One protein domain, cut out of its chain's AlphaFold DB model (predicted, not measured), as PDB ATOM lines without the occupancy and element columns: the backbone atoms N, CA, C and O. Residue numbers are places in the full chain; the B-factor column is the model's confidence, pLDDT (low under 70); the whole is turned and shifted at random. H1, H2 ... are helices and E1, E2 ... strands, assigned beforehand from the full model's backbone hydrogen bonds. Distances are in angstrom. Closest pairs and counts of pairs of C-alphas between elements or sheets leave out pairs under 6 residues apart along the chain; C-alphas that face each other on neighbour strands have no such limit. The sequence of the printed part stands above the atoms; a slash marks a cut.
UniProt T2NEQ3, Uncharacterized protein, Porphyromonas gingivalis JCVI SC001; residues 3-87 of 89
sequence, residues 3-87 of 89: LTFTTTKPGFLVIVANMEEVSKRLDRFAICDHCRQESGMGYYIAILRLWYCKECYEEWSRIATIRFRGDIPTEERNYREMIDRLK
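This is residues 3 to 87 of the 89 residues of an uncharacterized protein of Porphyromonas gingivalis JCVI SC001 (UniProt T2NEQ3). A small, twisted sheet of four strands stands between two helices that run along its strands, H2 over one face and H3 over the opposite face. A short third helix, H1, continues from the end of E2 at one end of the sheet, and a long stretch without named elements, residues 27 to 40, leads from it back into E3. The printed part has 85 residues, with four named strands and three named helices in the order E1 E2 H1 E3 E4 H2 H3. The sheet runs E1 - E2 - E3 - E4, all antiparallel, and the class is mixed, helices and strands. The whole is compact, with a radius of gyration of the C-alphas of 12.2 A and spans of 33 by 26 by 19 A.

E1, residues 5 to 7, forms a hairpin with E2, residues 13 to 18; N 6 and O 14 are 3.2 A apart, within hydrogen-bond range. E2 is also the antiparallel neighbour of E3, residues 41 to 45, with N 42 and O 17 at 2.8 A. E3 forms a second hairpin with E4, residues 50 to 52, where N 43 and O 52 are 2.8 A apart. E1 and E4 are the edge strands, and from edge to edge the strands' lines turn by 89 degrees. H1, residues 19 to 26, is on the sheet; its closest C-alpha pair with E3 is Met 19 and Met 41, 5.2 A. H2, residues 54 to 63, lies over E3 and E4 at a height over the sheet of 9.7 A, along the strands, at 8 degrees to E3 on the local plane; the closest C-alphas of H2 and E3 are those of Tyr 57 and Tyr 43, 6.4 A. H3, residues 72 to 85, is on the opposite face from H2, at a height over the sheet of 8.9 A. It runs along the strands, at 13 degrees to E2 on the local plane, with the C-alphas of Tyr 79 and Leu 13 closest, 6.8 A. The arrangement has three layers, helices on both faces of a sheet: H1 and H3 on one, H2 on the other. H1 and H3 are close but not clearly touching, about perpendicular at 89 degrees, with the C-alphas of Leu 26 and Arg 85 closest, 6.9 A; H2 and H3 are apart. In H1 and H3 every O i to N i+4 pair is within hydrogen-bond range, in H2 5 of 6.

E1 begins at C-alpha 5, (-26.485, 46.915, -31.450), and is 7.0 A long. E2 measures 17.0 A, H1 10.0 A, E3 13.0 A, E4 6.4 A and H2 14.6 A. H3 measures 19.9 A and ends at C-alpha 85, (-18.023, 36.984, -24.531).

The C-alphas farthest apart are those of Lys 24 and Arg 69, 33.7 A. The printed part has no cut. The link from H1 to E3 is long, with 14 residues, and that from H2 to H3 is short, with 8. The mean pLDDT of the printed part is 92.2; residues 3 to 7 and residue 9 are under 70.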
ATOM      1  N   LEU A   3     -19.204  48.890 -31.477       61.06
ATOM      2  CA  LEU A   3     -20.192  49.867 -31.905       61.06
ATOM      3  C   LEU A   3     -21.432  49.185 -32.443       61.06
ATOM      4  O   LEU A   3     -21.384  48.465 -33.431       61.06
ATOM      5  N   THR A   4     -22.550  49.619 -31.869       62.50
ATOM      6  CA  THR A   4     -23.919  49.484 -32.367       62.50
ATOM      7  C   THR A   4     -24.504  48.076 -32.337       62.50
ATOM      8  O   THR A   4     -24.200  47.189 -33.130       62.50
ATOM      9  N   PHE A   5     -25.448  47.929 -31.414       64.94
ATOM     10  CA  PHE A   5     -26.485  46.915 -31.450       64.94
ATOM     11  C   PHE A   5     -27.525  47.356 -32.469       64.94
ATOM     12  O   PHE A   5     -28.067  48.455 -32.346       64.94
ATOM     13  N   THR A   6     -27.778  46.536 -33.483       66.88
ATOM     14  CA  THR A   6     -28.783  46.860 -34.493       66.88
ATOM     15  C   THR A   6     -29.820  45.758 -34.593       66.88
ATOM     16  O   THR A   6     -29.519  44.567 -34.495       66.88
ATOM     17  N   THR A   7     -31.063  46.186 -34.781       68.81
ATOM     18  CA  THR A   7     -32.162  45.327 -35.200       68.81
ATOM     19  C   THR A   7     -32.394  45.554 -36.683       68.81
ATOM     20  O   THR A   7     -32.602  46.694 -37.108       68.81
ATOM     21  N   THR A   8     -32.389  44.493 -37.482       74.06
ATOM     22  CA  THR A   8     -32.748  44.602 -38.905       74.06
ATOM     23  C   THR A   8     -34.265  44.658 -39.070       74.06
ATOM     24  O   THR A   8     -34.998  44.414 -38.118       74.06
ATOM     25  N   LYS A   9     -34.783  44.919 -40.275       69.75
ATOM     26  CA  LYS A   9     -36.106  44.387 -40.650       69.75
ATOM     27  C   LYS A   9     -35.875  42.957 -41.137       69.75
ATOM     28  O   LYS A   9     -34.976  42.800 -41.962       69.75
ATOM     29  N   PRO A  10     -36.612  41.930 -40.669       82.44
ATOM     30  CA  PRO A  10     -37.833  41.883 -39.835       82.44
ATOM     31  C   PRO A  10     -37.650  41.853 -38.295       82.44
ATOM     32  O   PRO A  10     -38.582  41.492 -37.579       82.44
ATOM     33  N   GLY A  11     -36.487  42.202 -37.752       91.50
ATOM     34  CA  GLY A  11     -36.256  42.323 -36.302       91.50
ATOM     35  C   GLY A  11     -35.132  41.441 -35.767       91.50
ATOM     36  O   GLY A  11     -35.117  41.171 -34.567       91.50
ATOM     37  N   PHE A  12     -34.245  40.937 -36.631       95.00
ATOM     38  CA  PHE A  12     -33.137  40.081 -36.207       95.00
ATOM     39  C   PHE A  12     -32.132  40.848 -35.353       95.00
ATOM     40  O   PHE A  12     -31.887  42.034 -35.585       95.00
ATOM     41  N   LEU A  13     -31.526  40.146 -34.401       95.19
ATOM     42  CA  LEU A  13     -30.506  40.674 -33.508       95.19
ATOM     43  C   LEU A  13     -29.122  40.509 -34.137       95.19
ATOM     44  O   LEU A  13     -28.655  39.391 -34.372       95.19
ATOM     45  N   VAL A  14     -28.461  41.640 -34.387       95.81
ATOM     46  CA  VAL A  14     -27.148  41.677 -35.035       95.81
ATOM     47  C   VAL A  14     -26.186  42.530 -34.218       95.81
ATOM     48  O   VAL A  14     -26.519  43.639 -33.792       95.81
ATOM     49  N   ILE A  15     -24.978  42.012 -34.000       94.81
ATOM     50  CA  ILE A  15     -23.884  42.768 -33.377       94.81
ATOM     51  C   ILE A  15     -22.933  43.206 -34.479       94.81
ATOM     52  O   ILE A  15     -22.400  42.367 -35.204       94.81
ATOM     53  N   VAL A  16     -22.696  44.511 -34.578       95.00
ATOM     54  CA  VAL A  16     -21.674  45.064 -35.462       95.00
ATOM     55  C   VAL A  16     -20.416  45.320 -34.633       95.00
ATOM     56  O   VAL A  16     -20.477  45.847 -33.523       95.00
ATOM     57  N   ALA A  17     -19.257  44.889 -35.117       93.06
ATOM     58  CA  ALA A  17     -18.014  45.060 -34.375       93.06
ATOM     59  C   ALA A  17     -16.797  45.129 -35.291       93.06
ATOM     60  O   ALA A  17     -16.781  44.559 -36.377       93.06
ATOM     61  N   ASN A  18     -15.750  45.797 -34.812       93.06
ATOM     62  CA  ASN A  18     -14.428  45.699 -35.413       93.06
ATOM     63  C   ASN A  18     -13.868  44.283 -35.181       93.06
ATOM     64  O   ASN A  18     -13.828  43.805 -34.045       93.06
ATOM     65  N   MET A  19     -13.446  43.618 -36.255       92.38
ATOM     66  CA  MET A  19     -13.043  42.210 -36.217       92.38
ATOM     67  C   MET A  19     -11.675  41.976 -35.582       92.38
ATOM     68  O   MET A  19     -11.434  40.877 -35.091       92.38
ATOM     69  N   GLU A  20     -10.802  42.980 -35.530       91.12
ATOM     70  CA  GLU A  20      -9.543  42.896 -34.786       91.12
ATOM     71  C   GLU A  20      -9.829  42.753 -33.284       91.12
ATOM     72  O   GLU A  20      -9.276  41.883 -32.611       91.12
ATOM     73  N   GLU A  21     -10.773  43.541 -32.764       89.81
ATOM     74  CA  GLU A  21     -11.195  43.447 -31.367       89.81
ATOM     75  C   GLU A  21     -11.934  42.133 -31.080       89.81
ATOM     76  O   GLU A  21     -11.697  41.488 -30.058       89.81
ATOM     77  N   VAL A  22     -12.812  41.705 -31.995       92.50
ATOM     78  CA  VAL A  22     -13.474  40.395 -31.903       92.50
ATOM     79  C   VAL A  22     -12.437  39.275 -31.851       92.50
ATOM     80  O   VAL A  22     -12.566  38.370 -31.030       92.50
ATOM     81  N   SER A  23     -11.402  39.347 -32.688       92.38
ATOM     82  CA  SER A  23     -10.331  38.348 -32.739       92.38
ATOM     83  C   SER A  23      -9.575  38.269 -31.420       92.38
ATOM     84  O   SER A  23      -9.432  37.185 -30.860       92.38
ATOM     85  N   LYS A  24      -9.193  39.428 -30.865       91.25
ATOM     86  CA  LYS A  24      -8.518  39.533 -29.561       91.25
ATOM     87  C   LYS A  24      -9.344  38.946 -28.415       91.25
ATOM     88  O   LYS A  24      -8.792  38.292 -27.537       91.25
ATOM     89  N   ARG A  25     -10.661  39.178 -28.396       90.75
ATOM     90  CA  ARG A  25     -11.526  38.733 -27.286       90.75
ATOM     91  C   ARG A  25     -11.987  37.291 -27.390       90.75
ATOM     92  O   ARG A  25     -12.130  36.626 -26.367       90.75
ATOM     93  N   LEU A  26     -12.268  36.831 -28.604       91.75
ATOM     94  CA  LEU A  26     -12.847  35.511 -28.839       91.75
ATOM     95  C   LEU A  26     -11.810  34.449 -29.213       91.75
ATOM     96  O   LEU A  26     -12.226  33.315 -29.437       91.75
ATOM     97  N   ASP A  27     -10.526  34.816 -29.287       88.81
ATOM     98  CA  ASP A  27      -9.429  33.953 -29.746       88.81
ATOM     99  C   ASP A  27      -9.769  33.279 -31.086       88.81
ATOM    100  O   ASP A  27      -9.768  32.061 -31.249       88.81
ATOM    101  N   ARG A  28     -10.195  34.108 -32.045       87.94
ATOM    102  CA  ARG A  28     -10.598  33.670 -33.388       87.94
ATOM    103  C   ARG A  28      -9.960  34.546 -34.449       87.94
ATOM    104  O   ARG A  28      -9.580  35.675 -34.170       87.94
ATOM    105  N   PHE A  29      -9.925  34.063 -35.686       89.38
ATOM    106  CA  PHE A  29      -9.482  34.874 -36.816       89.38
ATOM    107  C   PHE A  29     -10.538  35.902 -37.242       89.38
ATOM    108  O   PHE A  29     -11.746  35.652 -37.156       89.38
ATOM    109  N   ALA A  30     -10.068  37.031 -37.780       90.62
ATOM    110  CA  ALA A  30     -10.869  38.126 -38.329       90.62
ATOM    111  C   ALA A  30     -11.494  37.775 -39.699       90.62
ATOM    112  O   ALA A  30     -11.435  38.554 -40.647       90.62
ATOM    113  N   ILE A  31     -12.077  36.580 -39.813       95.12
ATOM    114  CA  ILE A  31     -12.537  35.991 -41.072       95.12
ATOM    115  C   ILE A  31     -14.066  35.902 -41.090       95.12
ATOM    116  O   ILE A  31     -14.705  35.582 -40.079       95.12
ATOM    117  N   CYS A  32     -14.647  36.192 -42.254       97.25
ATOM    118  CA  CYS A  32     -16.056  35.968 -42.547       97.25
ATOM    119  C   CYS A  32     -16.363  34.466 -42.570       97.25
ATOM    120  O   CYS A  32     -15.749  33.703 -43.319       97.25
ATOM    121  N   ASP A  33     -17.363  34.034 -41.807       97.50
ATOM    122  CA  ASP A  33     -17.725  32.619 -41.723       97.50
ATOM    123  C   ASP A  33     -18.354  32.090 -43.028       97.50
ATOM    124  O   ASP A  33     -18.343  30.882 -43.253       97.50
ATOM    125  N   HIS A  34     -18.840  32.976 -43.912       97.94
ATOM    126  CA  HIS A  34     -19.432  32.614 -45.206       97.94
ATOM    127  C   HIS A  34     -18.414  32.596 -46.355       97.94
ATOM    128  O   HIS A  34     -18.116  31.537 -46.899       97.94
ATOM    129  N   CYS A  35     -17.859  33.756 -46.727       98.00
ATOM    130  CA  CYS A  35     -16.966  33.875 -47.887       98.00
ATOM    131  C   CYS A  35     -15.491  33.592 -47.572       98.00
ATOM    132  O   CYS A  35     -14.671  33.564 -48.486       98.00
ATOM    133  N   ARG A  36     -15.144  33.396 -46.290       97.12
ATOM    134  CA  ARG A  36     -13.782  33.099 -45.808       97.12
ATOM    135  C   ARG A  36     -12.743  34.194 -46.081       97.12
ATOM    136  O   ARG A  36     -11.560  33.963 -45.866       97.12
ATOM    137  N   GLN A  37     -13.178  35.384 -46.494       97.06
ATOM    138  CA  GLN A  37     -12.313  36.554 -46.636       97.06
ATOM    139  C   GLN A  37     -12.152  37.284 -45.299       97.06
ATOM    140  O   GLN A  37     -13.042  37.247 -44.439       97.06
ATOM    141  N   GLU A  38     -11.013  37.952 -45.136       94.56
ATOM    142  CA  GLU A  38     -10.781  38.870 -44.024       94.56
ATOM    143  C   GLU A  38     -11.672  40.108 -44.152       94.56
ATOM    144  O   GLU A  38     -11.988  40.564 -45.252       94.56
ATOM    145  N   SER A  39     -12.087  40.669 -43.020       92.69
ATOM    146  CA  SER A  39     -12.834  41.925 -43.007       92.69
ATOM    147  C   SER A  39     -12.519  42.720 -41.753       92.69
ATOM    148  O   SER A  39     -12.425  42.154 -40.670       92.69
ATOM    149  N   GLY A  40     -12.397  44.044 -41.879       92.44
ATOM    150  CA  GLY A  40     -12.188  44.924 -40.725       92.44
ATOM    151  C   GLY A  40     -13.421  45.040 -39.822       92.44
ATOM    152  O   GLY A  40     -13.291  45.286 -38.623       92.44
ATOM    153  N   MET A  41     -14.617  44.828 -40.379       93.88
ATOM    154  CA  MET A  41     -15.893  44.890 -39.666       93.88
ATOM    155  C   MET A  41     -16.660  43.580 -39.821       93.88
ATOM    156  O   MET A  41     -16.711  42.993 -40.896       93.88
ATOM    157  N   GLY A  42     -17.286  43.146 -38.735       95.25
ATOM    158  CA  GLY A  42     -18.060  41.921 -38.663       95.25
ATOM    159  C   GLY A  42     -19.487  42.191 -38.225       95.25
ATOM    160  O   GLY A  42     -19.741  43.061 -37.392       95.25
ATOM    161  N   TYR A  43     -20.396  41.395 -38.772       96.31
ATOM    162  CA  TYR A  43     -21.818  41.382 -38.473       96.31
ATOM    163  C   TYR A  43     -22.157  40.006 -37.914       96.31
ATOM    164  O   TYR A  43     -22.272  39.030 -38.657       96.31
ATOM    165  N   TYR A  44     -22.268  39.909 -36.595       96.75
ATOM    166  CA  TYR A  44     -22.693  38.680 -35.946       96.75
ATOM    167  C   TYR A  44     -24.205  38.551 -36.025       96.75
ATOM    168  O   TYR A  44     -24.929  39.314 -35.386       96.75
ATOM    169  N   ILE A  45     -24.672  37.567 -36.781       96.94
ATOM    170  CA  ILE A  45     -26.087  37.259 -36.942       96.94
ATOM    171  C   ILE A  45     -26.461  36.248 -35.858       96.94
ATOM    172  O   ILE A  45     -26.123  35.065 -35.959       96.94
ATOM    173  N   ALA A  46     -27.149  36.695 -34.805       96.94
ATOM    174  CA  ALA A  46     -27.334  35.887 -33.598       96.94
ATOM    175  C   ALA A  46     -28.103  34.583 -33.846       96.94
ATOM    176  O   ALA A  46     -27.782  33.560 -33.239       96.94
ATOM    177  N   ILE A  47     -29.066  34.583 -34.771       96.62
ATOM    178  CA  ILE A  47     -29.819  33.369 -35.099       96.62
ATOM    179  C   ILE A  47     -28.948  32.311 -35.793       96.62
ATOM    180  O   ILE A  47     -29.130  31.121 -35.561       96.62
ATOM    181  N   LEU A  48     -27.952  32.729 -36.579       97.06
ATOM    182  CA  LEU A  48     -27.023  31.813 -37.247       97.06
ATOM    183  C   LEU A  48     -25.817  31.453 -36.374       97.06
ATOM    184  O   LEU A  48     -25.171  30.439 -36.616       97.06
ATOM    185  N   ARG A  49     -25.502  32.280 -35.366       97.00
ATOM    186  CA  ARG A  49     -24.259  32.206 -34.579       97.00
ATOM    187  C   ARG A  49     -23.000  32.367 -35.455       97.00
ATOM    188  O   ARG A  49     -21.953  31.809 -35.136       97.00
ATOM    189  N   LEU A  50     -23.101  33.155 -36.531       97.06
ATOM    190  CA  LEU A  50     -22.035  33.390 -37.516       97.06
ATOM    191  C   LEU A  50     -21.674  34.875 -37.618       97.06
ATOM    192  O   LEU A  50     -22.545  35.738 -37.515       97.06
ATOM    193  N   TRP A  51     -20.396  35.157 -37.862       96.75
ATOM    194  CA  TRP A  51     -19.850  36.473 -38.191       96.75
ATOM    195  C   TRP A  51     -19.681  36.623 -39.699       96.75
ATOM    196  O   TRP A  51     -18.864  35.937 -40.313       96.75
ATOM    197  N   TYR A  52     -20.418  37.549 -40.302       97.56
ATOM    198  CA  TYR A  52     -20.309  37.871 -41.724       97.56
ATOM    199  C   TYR A  52     -19.525  39.169 -41.944       97.56
ATOM    200  O   TYR A  52     -19.550  40.063 -41.098       97.56
ATOM    201  N   CYS A  53     -18.847  39.289 -43.089       97.06
ATOM    202  CA  CYS A  53     -18.423  40.595 -43.599       97.06
ATOM    203  C   CYS A  53     -19.651  41.405 -44.053       97.06
ATOM    204  O   CYS A  53     -20.765  40.876 -44.126       97.06
ATOM    205  N   LYS A  54     -19.451  42.687 -44.368       95.19
ATOM    206  CA  LYS A  54     -20.534  43.597 -44.765       95.19
ATOM    207  C   LYS A  54     -21.335  43.062 -45.954       95.19
ATOM    208  O   LYS A  54     -22.557  43.028 -45.890       95.19
ATOM    209  N   GLU A  55     -20.658  42.599 -46.996       96.94
ATOM    210  CA  GLU A  55     -21.263  42.148 -48.250       96.94
ATOM    211  C   GLU A  55     -22.131  40.904 -48.022       96.94
ATOM    212  O   GLU A  55     -23.292  40.864 -48.426       96.94
ATOM    213  N   CYS A  56     -21.607  39.908 -47.297       97.88
ATOM    214  CA  CYS A  56     -22.363  38.700 -46.961       97.88
ATOM    215  C   CYS A  56     -23.546  38.997 -46.033       97.88
ATOM    216  O   CYS A  56     -24.591  38.356 -46.136       97.88
ATOM    217  N   TYR A  57     -23.394  39.953 -45.114       96.56
ATOM    218  CA  TYR A  57     -24.488  40.390 -44.256       96.56
ATOM    219  C   TYR A  57     -25.585  41.107 -45.049       96.56
ATOM    220  O   TYR A  57     -26.762  40.830 -44.832       96.56
ATOM    221  N   GLU A  58     -25.227  41.987 -45.984       95.06
ATOM    222  CA  GLU A  58     -26.188  42.688 -46.838       95.06
ATOM    223  C   GLU A  58     -26.961  41.701 -47.725       95.06
ATOM    224  O   GLU A  58     -28.194  41.754 -47.758       95.06
ATOM    225  N   GLU A  59     -26.260  40.744 -48.345       96.31
ATOM    226  CA  GLU A  59     -26.833  39.613 -49.090       96.31
ATOM    227  C   GLU A  59     -27.852  38.844 -48.237       96.31
ATOM    228  O   GLU A  59     -29.010  38.686 -48.630       96.31
ATOM    229  N   TRP A  60     -27.441  38.428 -47.033       96.00
ATOM    230  CA  TRP A  60     -28.300  37.711 -46.096       96.00
ATOM    231  C   TRP A  60     -29.511  38.547 -45.667       96.00
ATOM    232  O   TRP A  60     -30.637  38.058 -45.702       96.00
ATOM    233  N   SER A  61     -29.313  39.816 -45.308       93.88
ATOM    234  CA  SER A  61     -30.379  40.687 -44.799       93.88
ATOM    235  C   SER A  61     -31.470  40.957 -45.838       93.88
ATOM    236  O   SER A  61     -32.633  41.128 -45.481       93.88
ATOM    237  N   ARG A  62     -31.117  40.942 -47.129       93.50
ATOM    238  CA  ARG A  62     -32.061  41.101 -48.239       93.50
ATOM    239  C   ARG A  62     -32.983  39.891 -48.400       93.50
ATOM    240  O   ARG A  62     -34.131  40.063 -48.801       93.50
ATOM    241  N   ILE A  63     -32.493  38.682 -48.115       93.12
ATOM    242  CA  ILE A  63     -33.269  37.439 -48.267       93.12
ATOM    243  C   ILE A  63     -33.936  36.987 -46.960       93.12
ATOM    244  O   ILE A  63     -34.963  36.311 -46.996       93.12
ATOM    245  N   ALA A  64     -33.391  37.376 -45.807       92.69
ATOM    246  CA  ALA A  64     -33.917  37.049 -44.488       92.69
ATOM    247  C   ALA A  64     -35.130  37.935 -44.156       92.69
ATOM    248  O   ALA A  64     -35.042  38.898 -43.401       92.69
ATOM    249  N   THR A  65     -36.284  37.614 -44.737       91.56
ATOM    250  CA  THR A  65     -37.509  38.426 -44.631       91.56
ATOM    251  C   THR A  65     -38.438  38.013 -43.490       91.56
ATOM    252  O   THR A  65     -39.326  38.782 -43.124       91.56
ATOM    253  N   ILE A  66     -38.228  36.837 -42.884       93.62
ATOM    254  CA  ILE A  66     -39.068  36.300 -41.804       93.62
ATOM    255  C   ILE A  66     -38.207  35.925 -40.600       93.62
ATOM    256  O   ILE A  66     -37.360  35.041 -40.686       93.62
ATOM    257  N   ARG A  67     -38.482  36.552 -39.454       94.00
ATOM    258  CA  ARG A  67     -37.962  36.143 -38.146       94.00
ATOM    259  C   ARG A  67     -38.986  35.229 -37.476       94.00
ATOM    260  O   ARG A  67     -40.004  35.703 -36.968       94.00
ATOM    261  N   PHE A  68     -38.760  33.918 -37.517       94.19
ATOM    262  CA  PHE A  68     -39.718  32.950 -36.986       94.19
ATOM    263  C   PHE A  68     -39.835  33.047 -35.463       94.19
ATOM    264  O   PHE A  68     -38.840  33.105 -34.746       94.19
ATOM    265  N   ARG A  69     -41.067  33.005 -34.943       95.88
ATOM    266  CA  ARG A  69     -41.322  33.100 -33.493       95.88
ATOM    267  C   ARG A  69     -40.657  31.972 -32.697       95.88
ATOM    268  O   ARG A  69     -40.229  32.215 -31.575       95.88
ATOM    269  N   GLY A  70     -40.558  30.774 -33.280       96.94
ATOM    270  CA  GLY A  70     -39.894  29.622 -32.657       96.94
ATOM    271  C   GLY A  70     -38.382  29.800 -32.481       96.94
ATOM    272  O   GLY A  70     -37.804  29.217 -31.568       96.94
ATOM    273  N   ASP A  71     -37.766  30.661 -33.290       96.06
ATOM    274  CA  ASP A  71     -36.324  30.902 -33.292       96.06
ATOM    275  C   ASP A  71     -35.899  31.989 -32.295       96.06
ATOM    276  O   ASP A  71     -34.747  32.012 -31.852       96.06
ATOM    277  N   ILE A  72     -36.835  32.860 -31.893       95.75
ATOM    278  CA  ILE A  72     -36.584  34.010 -31.009       95.75
ATOM    279  C   ILE A  72     -35.842  33.611 -29.722       95.75
ATOM    280  O   ILE A  72     -34.823  34.240 -29.425       95.75
ATOM    281  N   PRO A  73     -36.247  32.564 -28.967       97.75
ATOM    282  CA  PRO A  73     -35.551  32.210 -27.730       97.75
ATOM    283  C   PRO A  73     -34.085  31.808 -27.954       97.75
ATOM    284  O   PRO A  73     -33.221  32.107 -27.127       97.75
ATOM    285  N   THR A  74     -33.793  31.135 -29.070       98.12
ATOM    286  CA  THR A  74     -32.430  30.720 -29.428       98.12
ATOM    287  C   THR A  74     -31.596  31.903 -29.898       98.12
ATOM    288  O   THR A  74     -30.466  32.061 -29.440       98.12
ATOM    289  N   GLU A  75     -32.152  32.765 -30.751       97.19
ATOM    290  CA  GLU A  75     -31.485  33.986 -31.201       97.19
ATOM    291  C   GLU A  75     -31.108  34.889 -30.023       97.19
ATOM    292  O   GLU A  75     -29.960  35.313 -29.905       97.19
ATOM    293  N   GLU A  76     -32.050  35.153 -29.116       96.25
ATOM    294  CA  GLU A  76     -31.804  36.004 -27.955       96.25
ATOM    295  C   GLU A  76     -30.748  35.421 -27.013       96.25
ATOM    296  O   GLU A  76     -29.922  36.159 -26.469       96.25
ATOM    297  N   ARG A  77     -30.745  34.093 -26.822       97.88
ATOM    298  CA  ARG A  77     -29.701  33.406 -26.053       97.88
ATOM    299  C   ARG A  77     -28.335  33.599 -26.711       97.88
ATOM    300  O   ARG A  77     -27.415  34.069 -26.047       97.88
ATOM    301  N   ASN A  78     -28.223  33.321 -28.010       97.94
ATOM    302  CA  ASN A  78     -26.979  33.482 -28.767       97.94
ATOM    303  C   ASN A  78     -26.476  34.934 -28.770       97.94
ATOM    304  O   ASN A  78     -25.266  35.171 -28.756       97.94
ATOM    305  N   TYR A  79     -27.391  35.903 -28.803       95.62
ATOM    306  CA  TYR A  79     -27.077  37.325 -28.744       95.62
ATOM    307  C   TYR A  79     -26.501  37.717 -27.379       95.62
ATOM    308  O   TYR A  79     -25.420  38.302 -27.316       95.62
ATOM    309  N   ARG A  80     -27.170  37.332 -26.282       95.44
ATOM    310  CA  ARG A  80     -26.692  37.583 -24.911       95.44
ATOM    311  C   ARG A  80     -25.342  36.919 -24.644       95.44
ATOM    312  O   ARG A  80     -24.450  37.576 -24.119       95.44
ATOM    313  N   GLU A  81     -25.179  35.658 -25.049       96.00
ATOM    314  CA  GLU A  81     -23.906  34.932 -24.941       96.00
ATOM    315  C   GLU A  81     -22.778  35.667 -25.672       96.00
ATOM    316  O   GLU A  81     -21.688  35.826 -25.128       96.00
ATOM    317  N   MET A  82     -23.020  36.139 -26.900       95.06
ATOM    318  CA  MET A  82     -21.982  36.834 -27.658       95.06
ATOM    319  C   MET A  82     -21.626  38.189 -27.041       95.06
ATOM    320  O   MET A  82     -20.446  38.521 -26.972       95.06
ATOM    321  N   ILE A  83     -22.607  38.950 -26.547       92.75
ATOM    322  CA  ILE A  83     -22.337  40.193 -25.810       92.75
ATOM    323  C   ILE A  83     -21.445  39.919 -24.604       92.75
ATOM    324  O   ILE A  83     -20.473  40.640 -24.398       92.75
ATOM    325  N   ASP A  84     -21.759  38.885 -23.824       92.81
ATOM    326  CA  ASP A  84     -20.989  38.538 -22.635       92.81
ATOM    327  C   ASP A  84     -19.545  38.164 -22.981       92.81
ATOM    328  O   ASP A  84     -18.607  38.705 -22.402       92.81
ATOM    329  N   ARG A  85     -19.354  37.351 -24.026       91.81
ATOM    330  CA  ARG A  85     -18.023  36.984 -24.531       91.81
ATOM    331  C   ARG A  85     -17.217  38.164 -25.078       91.81
ATOM    332  O   ARG A  85     -15.992  38.097 -25.114       91.81
ATOM    333  N   LEU A  86     -17.886  39.213 -25.551       90.62
ATOM    334  CA  LEU A  86     -17.245  40.415 -26.081       90.62
ATOM    335  C   LEU A  86     -16.956  41.470 -25.006       90.62
ATOM    336  O   LEU A  86     -16.369  42.502 -25.347       90.62
ATOM    337  N   LYS A  87     -17.346  41.256 -23.743       87.50
ATOM    338  CA  LYS A  87     -16.977  42.159 -22.649       87.50
ATOM    339  C   LYS A  87     -15.454  42.170 -22.451       87.50
ATOM    340  O   LYS A  87     -14.795  41.157 -22.699       87.50
TER     341      LYS A  87